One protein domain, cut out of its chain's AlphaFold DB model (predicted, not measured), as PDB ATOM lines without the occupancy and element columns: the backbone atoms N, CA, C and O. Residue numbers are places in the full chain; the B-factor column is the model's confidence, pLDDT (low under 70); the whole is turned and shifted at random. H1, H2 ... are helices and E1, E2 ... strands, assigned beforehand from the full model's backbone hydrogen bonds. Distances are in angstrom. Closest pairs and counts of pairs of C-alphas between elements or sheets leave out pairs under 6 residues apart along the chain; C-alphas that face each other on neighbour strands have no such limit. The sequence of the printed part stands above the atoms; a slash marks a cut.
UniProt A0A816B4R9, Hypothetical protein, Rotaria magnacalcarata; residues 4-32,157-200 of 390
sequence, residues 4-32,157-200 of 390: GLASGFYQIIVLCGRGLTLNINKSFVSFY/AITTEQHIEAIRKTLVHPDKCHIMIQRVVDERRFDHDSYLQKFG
ATOM      1  N   GLY A   4     169.456 204.478 196.777       90.19
ATOM      2  CA  GLY A   4     169.666 205.926 196.840       90.19
ATOM      3  C   GLY A   4     171.046 206.271 197.378       90.19
ATOM      4  O   GLY A   4     171.647 205.481 198.096       90.19
ATOM      5  N   LEU A   5     171.545 207.457 197.039       91.31
ATOM      6  CA  LEU A   5     172.800 207.976 197.575       91.31
ATOM      7  C   LEU A   5     172.491 208.870 198.778       91.31
ATOM      8  O   LEU A   5     171.831 209.897 198.615       91.31
ATOM      9  N   ALA A   6     172.978 208.501 199.958       90.56
ATOM     10  CA  ALA A   6     172.895 209.337 201.147       90.56
ATOM     11  C   ALA A   6     174.222 210.066 201.369       90.56
ATOM     12  O   ALA A   6     175.301 209.514 201.138       90.56
ATOM     13  N   SER A   7     174.140 211.311 201.836       89.38
ATOM     14  CA  SER A   7     175.303 212.056 202.307       89.38
ATOM     15  C   SER A   7     175.414 211.961 203.820       89.38
ATOM     16  O   SER A   7     174.451 212.253 204.525       89.38
ATOM     17  N   GLY A   8     176.603 211.631 204.299       90.38
ATOM     18  CA  GLY A   8     176.984 211.715 205.697       90.38
ATOM     19  C   GLY A   8     178.285 212.490 205.849       90.38
ATOM     20  O   GLY A   8     178.696 213.257 204.973       90.38
ATOM     21  N   PHE A   9     178.951 212.268 206.972       91.50
ATOM     22  CA  PHE A   9     180.295 212.764 207.206       91.50
ATOM     23  C   PHE A   9     181.116 211.705 207.930       91.50
ATOM     24  O   PHE A   9     180.603 210.839 208.639       91.50
ATOM     25  N   TYR A  10     182.411 211.773 207.696       92.12
ATOM     26  CA  TYR A  10     183.443 211.066 208.415       92.12
ATOM     27  C   TYR A  10     184.003 212.000 209.484       92.12
ATOM     28  O   TYR A  10     184.203 213.185 209.214       92.12
ATOM     29  N   GLN A  11     184.267 211.464 210.672       92.94
ATOM     30  CA  GLN A  11     184.920 212.182 211.760       92.94
ATOM     31  C   GLN A  11     186.007 211.306 212.380       92.94
ATOM     32  O   GLN A  11     185.788 210.118 212.629       92.94
ATOM     33  N   ILE A  12     187.172 211.891 212.645       94.44
ATOM     34  CA  ILE A  12     188.259 211.242 213.381       94.44
ATOM     35  C   ILE A  12     189.080 212.281 214.139       94.44
ATOM     36  O   ILE A  12     189.303 213.387 213.652       94.44
ATOM     37  N   ILE A  13     189.564 211.913 215.322       92.25
ATOM     38  CA  ILE A  13     190.519 212.723 216.077       92.25
ATOM     39  C   ILE A  13     191.930 212.243 215.739       92.25
ATOM     40  O   ILE A  13     192.236 211.057 215.866       92.25
ATOM     41  N   VAL A  14     192.792 213.164 215.316       93.75
ATOM     42  CA  VAL A  14     194.181 212.888 214.941       93.75
ATOM     43  C   VAL A  14     195.111 213.780 215.749       93.75
ATOM     44  O   VAL A  14     194.954 215.002 215.775       93.75
ATOM     45  N   LEU A  15     196.113 213.175 216.385       93.75
ATOM     46  CA  LEU A  15     197.222 213.911 216.978       93.75
ATOM     47  C   LEU A  15     198.222 214.280 215.877       93.75
ATOM     48  O   LEU A  15     198.788 213.405 215.224       93.75
ATOM     49  N   CYS A  16     198.444 215.573 215.674       89.19
ATOM     50  CA  CYS A  16     199.412 216.098 214.718       89.19
ATOM     51  C   CYS A  16     200.478 216.944 215.428       89.19
ATOM     52  O   CYS A  16     200.370 217.237 216.618       89.19
ATOM     53  N   GLY A  17     201.495 217.404 214.690       87.88
ATOM     54  CA  GLY A  17     202.556 218.262 215.240       87.88
ATOM     55  C   GLY A  17     202.076 219.607 215.812       87.88
ATOM     56  O   GLY A  17     202.853 220.292 216.466       87.88
ATOM     57  N   ARG A  18     200.811 219.990 215.585       85.56
ATOM     58  CA  ARG A  18     200.165 221.178 216.168       85.56
ATOM     59  C   ARG A  18     199.187 220.860 217.303       85.56
ATOM     60  O   ARG A  18     198.529 221.768 217.795       85.56
ATOM     61  N   GLY A  19     199.098 219.598 217.715       89.88
ATOM     62  CA  GLY A  19     198.186 219.128 218.754       89.88
ATOM     63  C   GLY A  19     197.073 218.229 218.220       89.88
ATOM     64  O   GLY A  19     197.151 217.690 217.113       89.88
ATOM     65  N   LEU A  20     196.048 218.029 219.045       92.56
ATOM     66  CA  LEU A  20     194.864 217.245 218.699       92.56
ATOM     67  C   LEU A  20     194.003 218.008 217.691       92.56
ATOM     68  O   LEU A  20     193.716 219.187 217.871       92.56
ATOM     69  N   THR A  21     193.585 217.323 216.634       93.81
ATOM     70  CA  THR A  21     192.763 217.887 215.560       93.81
ATOM     71  C   THR A  21     191.566 216.994 215.297       93.81
ATOM     72  O   THR A  21     191.694 215.770 215.292       93.81
ATOM     73  N   LEU A  22     190.404 217.602 215.072       93.69
ATOM     74  CA  LEU A  22     189.210 216.905 214.611       93.69
ATOM     75  C   LEU A  22     189.161 217.010 213.084       93.69
ATOM     76  O   LEU A  22     188.961 218.089 212.533       93.69
ATOM     77  N   ASN A  23     189.382 215.894 212.398       94.19
ATOM     78  CA  ASN A  23     189.280 215.813 210.949       94.19
ATOM     79  C   ASN A  23     187.854 215.407 210.574       94.19
ATOM     80  O   ASN A  23     187.386 214.332 210.958       94.19
ATOM     81  N   ILE A  24     187.185 216.282 209.825       93.62
ATOM     82  CA  ILE A  24     185.832 216.082 209.323       93.62
ATOM     83  C   ILE A  24     185.881 216.119 207.805       93.62
ATOM     84  O   ILE A  24     186.438 217.041 207.209       93.62
ATOM     85  N   ASN A  25     185.247 215.139 207.173       91.06
ATOM     86  CA  ASN A  25     185.067 215.134 205.730       91.06
ATOM     87  C   ASN A  25     183.652 214.692 205.369       91.06
ATOM     88  O   ASN A  25     183.034 213.916 206.090       91.06
ATOM     89  N   LYS A  26     183.138 215.143 204.229       87.81
ATOM     90  CA  LYS A  26     181.870 214.641 203.707       87.81
ATOM     91  C   LYS A  26     182.054 213.219 203.184       87.81
ATOM     92  O   LYS A  26     183.035 212.918 202.507       87.81
ATOM     93  N   SER A  27     181.093 212.354 203.471       88.69
ATOM     94  CA  SER A  27     181.055 210.987 202.958       88.69
ATOM     95  C   SER A  27     179.746 210.742 202.220       88.69
ATOM     96  O   SER A  27     178.734 211.404 202.456       88.69
ATOM     97  N   PHE A  28     179.771 209.797 201.289       89.56
ATOM     98  CA  PHE A  28     178.586 209.373 200.561       89.56
ATOM     99  C   PHE A  28     178.543 207.858 200.548       89.56
ATOM    100  O   PHE A  28     179.554 207.207 200.289       89.56
ATOM    101  N   VAL A  29     177.371 207.307 200.835       90.25
ATOM    102  CA  VAL A  29     177.137 205.865 200.864       90.25
ATOM    103  C   VAL A  29     175.806 205.599 200.176       90.25
ATOM    104  O   VAL A  29     174.851 206.363 200.325       90.25
ATOM    105  N   SER A  30     175.749 204.535 199.385       91.56
ATOM    106  CA  SER A  30     174.500 204.090 198.775       91.56
ATOM    107  C   SER A  30     173.717 203.243 199.772       91.56
ATOM    108  O   SER A  30     174.289 202.342 200.375       91.56
ATOM    109  N   PHE A  31     172.422 203.496 199.912       93.75
ATOM    110  CA  PHE A  31     171.499 202.751 200.768       93.75
ATOM    111  C   PHE A  31     170.369 202.154 199.936       93.75
ATOM    112  O   PHE A  31     170.001 202.709 198.896       93.75
ATOM    113  N   TYR A  32     169.812 201.031 200.381       94.00
ATOM    114  CA  TYR A  32     168.581 200.504 199.803       94.00
ATOM    115  C   TYR A  32     167.406 201.425 200.143       94.00
ATOM    116  O   TYR A  32     167.324 201.974 201.239       94.00
ATOM    117  N   ALA A 157     178.036 195.488 194.408       80.50
ATOM    118  CA  ALA A 157     178.557 196.280 193.307       80.50
ATOM    119  C   ALA A 157     177.404 196.992 192.579       80.50
ATOM    120  O   ALA A 157     176.399 196.377 192.224       80.50
ATOM    121  N   ILE A 158     177.559 198.298 192.380       84.25
ATOM    122  CA  ILE A 158     176.624 199.122 191.610       84.25
ATOM    123  C   ILE A 158     176.938 199.021 190.115       84.25
ATOM    124  O   ILE A 158     178.076 198.743 189.736       84.25
ATOM    125  N   THR A 159     175.941 199.260 189.261       84.50
ATOM    126  CA  THR A 159     176.155 199.263 187.803       84.50
ATOM    127  C   THR A 159     177.003 200.460 187.370       84.50
ATOM    128  O   THR A 159     177.115 201.452 188.094       84.50
ATOM    129  N   THR A 160     177.573 200.408 186.164       83.88
ATOM    130  CA  THR A 160     178.348 201.522 185.597       83.88
ATOM    131  C   THR A 160     177.528 202.812 185.536       83.88
ATOM    132  O   THR A 160     178.032 203.873 185.898       83.88
ATOM    133  N   GLU A 161     176.249 202.744 185.155       84.25
ATOM    134  CA  GLU A 161     175.369 203.919 185.117       84.25
ATOM    135  C   GLU A 161     175.139 204.490 186.520       84.25
ATOM    136  O   GLU A 161     175.231 205.701 186.722       84.25
ATOM    137  N   GLN A 162     174.886 203.619 187.503       86.00
ATOM    138  CA  GLN A 162     174.730 204.019 188.904       86.00
ATOM    139  C   GLN A 162     176.019 204.636 189.457       86.00
ATOM    140  O   GLN A 162     175.959 205.611 190.203       86.00
ATOM    141  N   HIS A 163     177.180 204.101 189.074       86.06
ATOM    142  CA  HIS A 163     178.484 204.622 189.468       86.06
ATOM    143  C   HIS A 163     178.749 206.010 188.876       86.06
ATOM    144  O   HIS A 163     179.149 206.915 189.602       86.06
ATOM    145  N   ILE A 164     178.463 206.210 187.586       87.06
ATOM    146  CA  ILE A 164     178.576 207.519 186.927       87.06
ATOM    147  C   ILE A 164     177.654 208.538 187.601       87.06
ATOM    148  O   ILE A 164     178.071 209.661 187.880       87.06
ATOM    149  N   GLU A 165     176.412 208.155 187.887       88.50
ATOM    150  CA  GLU A 165     175.452 209.022 188.568       88.50
ATOM    151  C   GLU A 165     175.903 209.367 189.995       88.50
ATOM    152  O   GLU A 165     175.779 210.515 190.425       88.50
ATOM    153  N   ALA A 166     176.477 208.400 190.718       88.88
ATOM    154  CA  ALA A 166     177.073 208.639 192.024       88.88
ATOM    155  C   ALA A 166     178.239 209.631 191.917       88.88
ATOM    156  O   ALA A 166     178.216 210.639 192.614       88.88
ATOM    157  N   ILE A 167     179.193 209.421 190.999       89.62
ATOM    158  CA  ILE A 167     180.316 210.347 190.770       89.62
ATOM    159  C   ILE A 167     179.808 211.753 190.465       89.62
ATOM    160  O   ILE A 167     180.272 212.715 191.067       89.62
ATOM    161  N   ARG A 168     178.834 211.903 189.563       89.38
ATOM    162  CA  ARG A 168     178.280 213.221 189.216       89.38
ATOM    163  C   ARG A 168     177.688 213.943 190.426       89.38
ATOM    164  O   ARG A 168     177.773 215.164 190.497       89.38
ATOM    165  N   LYS A 169     177.100 213.201 191.369       86.81
ATOM    166  CA  LYS A 169     176.522 213.750 192.605       86.81
ATOM    167  C   LYS A 169     177.556 214.018 193.697       86.81
ATOM    168  O   LYS A 169     177.322 214.893 194.529       86.81
ATOM    169  N   THR A 170     178.664 213.278 193.724       89.19
ATOM    170  CA  THR A 170     179.703 213.408 194.758       89.19
ATOM    171  C   THR A 170     180.868 214.305 194.352       89.19
ATOM    172  O   THR A 170     181.555 214.824 195.232       89.19
ATOM    173  N   LEU A 171     181.088 214.527 193.053       88.56
ATOM    174  CA  LEU A 171     182.139 215.398 192.536       88.56
ATOM    175  C   LEU A 171     181.776 216.865 192.791       88.56
ATOM    176  O   LEU A 171     180.930 217.454 192.118       88.56
ATOM    177  N   VAL A 172     182.437 217.462 193.779       86.69
ATOM    178  CA  VAL A 172     182.169 218.825 194.237       86.69
ATOM    179  C   VAL A 172     183.474 219.631 194.239       86.69
ATOM    180  O   VAL A 172     184.528 219.125 194.614       86.69
ATOM    181  N   HIS A 173     183.409 220.889 193.788       92.50
ATOM    182  CA  HIS A 173     184.554 221.809 193.787       92.50
ATOM    183  C   HIS A 173     185.054 222.068 195.224       92.50
ATOM    184  O   HIS A 173     184.205 222.191 196.113       92.50
ATOM    185  N   PRO A 174     186.373 222.222 195.472       92.38
ATOM    186  CA  PRO A 174     186.925 222.431 196.815       92.38
ATOM    187  C   PRO A 174     186.221 223.515 197.647       92.38
ATOM    188  O   PRO A 174     185.914 223.270 198.811       92.38
ATOM    189  N   ASP A 175     185.860 224.656 197.051       93.25
ATOM    190  CA  ASP A 175     185.155 225.738 197.768       93.25
ATOM    191  C   ASP A 175     183.778 225.302 198.285       93.25
ATOM    192  O   ASP A 175     183.378 225.609 199.406       93.25
ATOM    193  N   LYS A 176     183.045 224.526 197.479       91.56
ATOM    194  CA  LYS A 176     181.749 223.968 197.881       91.56
ATOM    195  C   LYS A 176     181.931 222.870 198.927       91.56
ATOM    196  O   LYS A 176     181.117 222.780 199.841       91.56
ATOM    197  N   CYS A 177     182.989 222.060 198.825       90.06
ATOM    198  CA  CYS A 177     183.337 221.081 199.854       90.06
ATOM    199  C   CYS A 177     183.607 221.761 201.200       90.06
ATOM    200  O   CYS A 177     183.084 221.303 202.212       90.06
ATOM    201  N   HIS A 178     184.345 222.875 201.212       91.62
ATOM    202  CA  HIS A 178     184.606 223.655 202.421       91.62
ATOM    203  C   HIS A 178     183.305 224.130 203.087       91.62
ATOM    204  O   HIS A 178     183.090 223.852 204.264       91.62
ATOM    205  N   ILE A 179     182.389 224.736 202.320       92.00
ATOM    206  CA  ILE A 179     181.072 225.172 202.824       92.00
ATOM    207  C   ILE A 179     180.265 223.987 203.376       92.00
ATOM    208  O   ILE A 179     179.620 224.096 204.416       92.00
ATOM    209  N   MET A 180     180.294 222.837 202.696       90.31
ATOM    210  CA  MET A 180     179.594 221.637 203.164       90.31
ATOM    211  C   MET A 180     180.165 221.102 204.481       90.31
ATOM    212  O   MET A 180     179.387 220.672 205.327       90.31
ATOM    213  N   ILE A 181     181.489 221.118 204.657       92.69
ATOM    214  CA  ILE A 181     182.130 220.699 205.912       92.69
ATOM    215  C   ILE A 181     181.785 221.684 207.029       92.69
ATOM    216  O   ILE A 181     181.409 221.243 208.111       92.69
ATOM    217  N   GLN A 182     181.830 222.993 206.761       92.50
ATOM    218  CA  GLN A 182     181.456 224.003 207.752       92.50
ATOM    219  C   GLN A 182     180.011 223.810 208.223       92.50
ATOM    220  O   GLN A 182     179.747 223.761 209.417       92.50
ATOM    221  N   ARG A 183     179.087 223.550 207.292       92.50
ATOM    222  CA  ARG A 183     177.698 223.236 207.633       92.50
ATOM    223  C   ARG A 183     177.571 222.015 208.555       92.50
ATOM    224  O   ARG A 183     176.735 222.028 209.450       92.50
ATOM    225  N   VAL A 184     178.379 220.969 208.357       92.69
ATOM    226  CA  VAL A 184     178.391 219.801 209.261       92.69
ATOM    227  C   VAL A 184     178.838 220.205 210.665       92.69
ATOM    228  O   VAL A 184     178.240 219.754 211.638       92.69
ATOM    229  N   VAL A 185     179.862 221.051 210.777       93.31
ATOM    230  CA  VAL A 185     180.339 221.582 212.061       93.31
ATOM    231  C   VAL A 185     179.237 222.387 212.758       93.31
ATOM    232  O   VAL A 185     178.942 222.122 213.924       93.31
ATOM    233  N   ASP A 186     178.572 223.280 212.023       92.50
ATOM    234  CA  ASP A 186     177.493 224.133 212.534       92.50
ATOM    235  C   ASP A 186     176.269 223.316 212.991       92.50
ATOM    236  O   ASP A 186     175.671 223.593 214.032       92.50
ATOM    237  N   GLU A 187     175.892 222.285 212.225       91.94
ATOM    238  CA  GLU A 187     174.785 221.378 212.557       91.94
ATOM    239  C   GLU A 187     175.109 220.507 213.777       91.94
ATOM    240  O   GLU A 187     174.223 220.221 214.587       91.94
ATOM    241  N   ARG A 188     176.369 220.078 213.925       91.00
ATOM    242  CA  ARG A 188     176.796 219.196 215.018       91.00
ATOM    243  C   ARG A 188     177.072 219.925 216.321       91.00
ATOM    244  O   ARG A 188     176.949 219.290 217.363       91.00
ATOM    245  N   ARG A 189     177.407 221.220 216.269       92.94
ATOM    246  CA  ARG A 189     177.696 222.053 217.448       92.94
ATOM    247  C   ARG A 189     178.674 221.368 218.405       92.94
ATOM    248  O   ARG A 189     178.378 221.181 219.583       92.94
ATOM    249  N   PHE A 190     179.829 220.948 217.881       92.38
ATOM    250  CA  PHE A 190     180.848 220.231 218.662       92.38
ATOM    251  C   PHE A 190     181.322 221.019 219.896       92.38
ATOM    252  O   PHE A 190     181.707 220.434 220.900       92.38
ATOM    253  N   ASP A 191     181.259 222.344 219.848       91.31
ATOM    254  CA  ASP A 191     181.536 223.257 220.959       91.31
ATOM    255  C   ASP A 191     180.494 223.188 222.101       91.31
ATOM    256  O   ASP A 191     180.807 223.479 223.258       91.31
ATOM    257  N   HIS A 192     179.275 222.732 221.806       93.31
ATOM    258  CA  HIS A 192     178.171 222.565 222.758       93.31
ATOM    259  C   HIS A 192     177.852 221.093 223.070       93.31
ATOM    260  O   HIS A 192     176.830 220.799 223.697       93.31
ATOM    261  N   ASP A 193     178.695 220.151 222.639       93.56
ATOM    262  CA  ASP A 193     178.457 218.728 222.866       93.56
ATOM    263  C   ASP A 193     178.636 218.363 224.353       93.56
ATOM    264  O   ASP A 193     179.716 218.492 224.940       93.56
ATOM    265  N   SER A 194     177.555 217.875 224.973       94.62
ATOM    266  CA  SER A 194     177.520 217.557 226.409       94.62
ATOM    267  C   SER A 194     178.489 216.447 226.832       94.62
ATOM    268  O   SER A 194     178.899 216.403 227.994       94.62
ATOM    269  N   TYR A 195     178.859 215.541 225.921       94.19
ATOM    270  CA  TYR A 195     179.857 214.517 226.199       94.19
ATOM    271  C   TYR A 195     181.250 215.133 226.154       94.19
ATOM    272  O   TYR A 195     182.001 214.961 227.111       94.19
ATOM    273  N   LEU A 196     181.579 215.907 225.114       92.75
ATOM    274  CA  LEU A 196     182.890 216.560 225.002       92.75
ATOM    275  C   LEU A 196     183.179 217.477 226.197       92.75
ATOM    276  O   LEU A 196     184.264 217.402 226.778       92.75
ATOM    277  N   GLN A 197     182.183 218.246 226.644       93.19
ATOM    278  CA  GLN A 197     182.308 219.115 227.818       93.19
ATOM    279  C   GLN A 197     182.623 218.339 229.106       93.19
ATOM    280  O   GLN A 197     183.458 218.779 229.895       93.19
ATOM    281  N   LYS A 198     182.029 217.153 229.311       95.50
ATOM    282  CA  LYS A 198     182.339 216.290 230.471       95.50
ATOM    283  C   LYS A 198     183.781 215.788 230.468       95.50
ATOM    284  O   LYS A 198     184.346 215.574 231.535       95.50
ATOM    285  N   PHE A 199     184.368 215.611 229.287       93.81
ATOM    286  CA  PHE A 199     185.775 215.241 229.130       93.81
ATOM    287  C   PHE A 199     186.718 216.454 229.100       93.81
ATOM    288  O   PHE A 199     187.922 216.273 228.933       93.81
ATOM    289  N   GLY A 200     186.203 217.680 229.264       93.06
ATOM    290  CA  GLY A 200     187.001 218.905 229.187       93.06
ATOM    291  C   GLY A 200     187.568 219.177 227.790       93.06
ATOM    292  O   GLY A 200     188.591 219.844 227.666       93.06
TER     293      GLY A 200
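This is residues 4 to 32 and 157 to 200 of the 390 residues of the protein "Hypothetical protein" of Rotaria magnacalcarata (UniProt A0A816B4R9). A long hairpin of two strands, E1 and E2, makes the backbone of this loose model; helix H2 crosses over it, chiefly over E2, and helix H1 sits near the hairpin's open end, by Leu 5 and Phe 28. The turn end of the hairpin, residues 15 to 20, sticks out, and so does the last stretch, residues 191 to 200, which holds the short helix H3. The printed part has 73 residues with two named strands and three named helices, in the order E1 E2 H1 H2 H3; the sheet, of order E1 - E2, is antiparallel, and the class is mixed, helices and strands. The whole is loose, with a radius of gyration of the C-alphas of 15.7 A, and elongated, spanning 48 by 27 by 21 A.

E1, residues 4 to 16, and E2, residues 19 to 32, form a hairpin and are antiparallel neighbours, with 162 degrees between their directions. C-alphas 9 and 26 face each other at 4.3 A. N 10 and O 25 are within hydrogen-bond range at 2.7 A, as are N 25 and O 10 at 3.0 A. H1, residues 160 to 170, comes closest to E1 at the C-alphas of Leu 5 and Ala 166, 7.0 A apart, and to E2 at those of Phe 28 and Thr 170, 7.2 A apart. H2, residues 174 to 188, has 5 pairs of C-alphas within 8 A with E2, the closest being those of Asn 25 and Ile 181, 6.3 A apart. With E1 it has 1 such pair, the C-alphas of Phe 9 and Val 184, 7.6 A apart. H3, residues 194 to 198, is apart from E1, E2, H1 and H2, and H1 and H2 are apart too. In H1, H2 and H3 every O i to N i+4 pair is within hydrogen-bond range.

E1 begins at C-alpha 4, (169.666, 205.926, 196.840), and runs 36.2 A from first to last C-alpha. E2, residues 19 to 32, runs 39.8 A. H1, residues 160 to 170, is 15.1 A long, and H2, residues 174 to 188, is 21.1 A long, beginning at C-alpha 174, (186.925, 222.431, 196.815). H3, residues 194 to 198, ends at C-alpha 198, (182.339, 216.290, 230.471), and measures 6.4 A.

The two C-alphas farthest apart are those of Glu 161 and Gly 200, at 48.0 A. Residues 33 to 156 are not printed, and C-alphas 32 and 157 are 12.6 A apart across this cut, which lies in the link from E2 to H1. The links E1 to E2, H1 to H2 and H2 to H3 are tight. The mean pLDDT of the printed part is 90.8, and no printed residue is under 70.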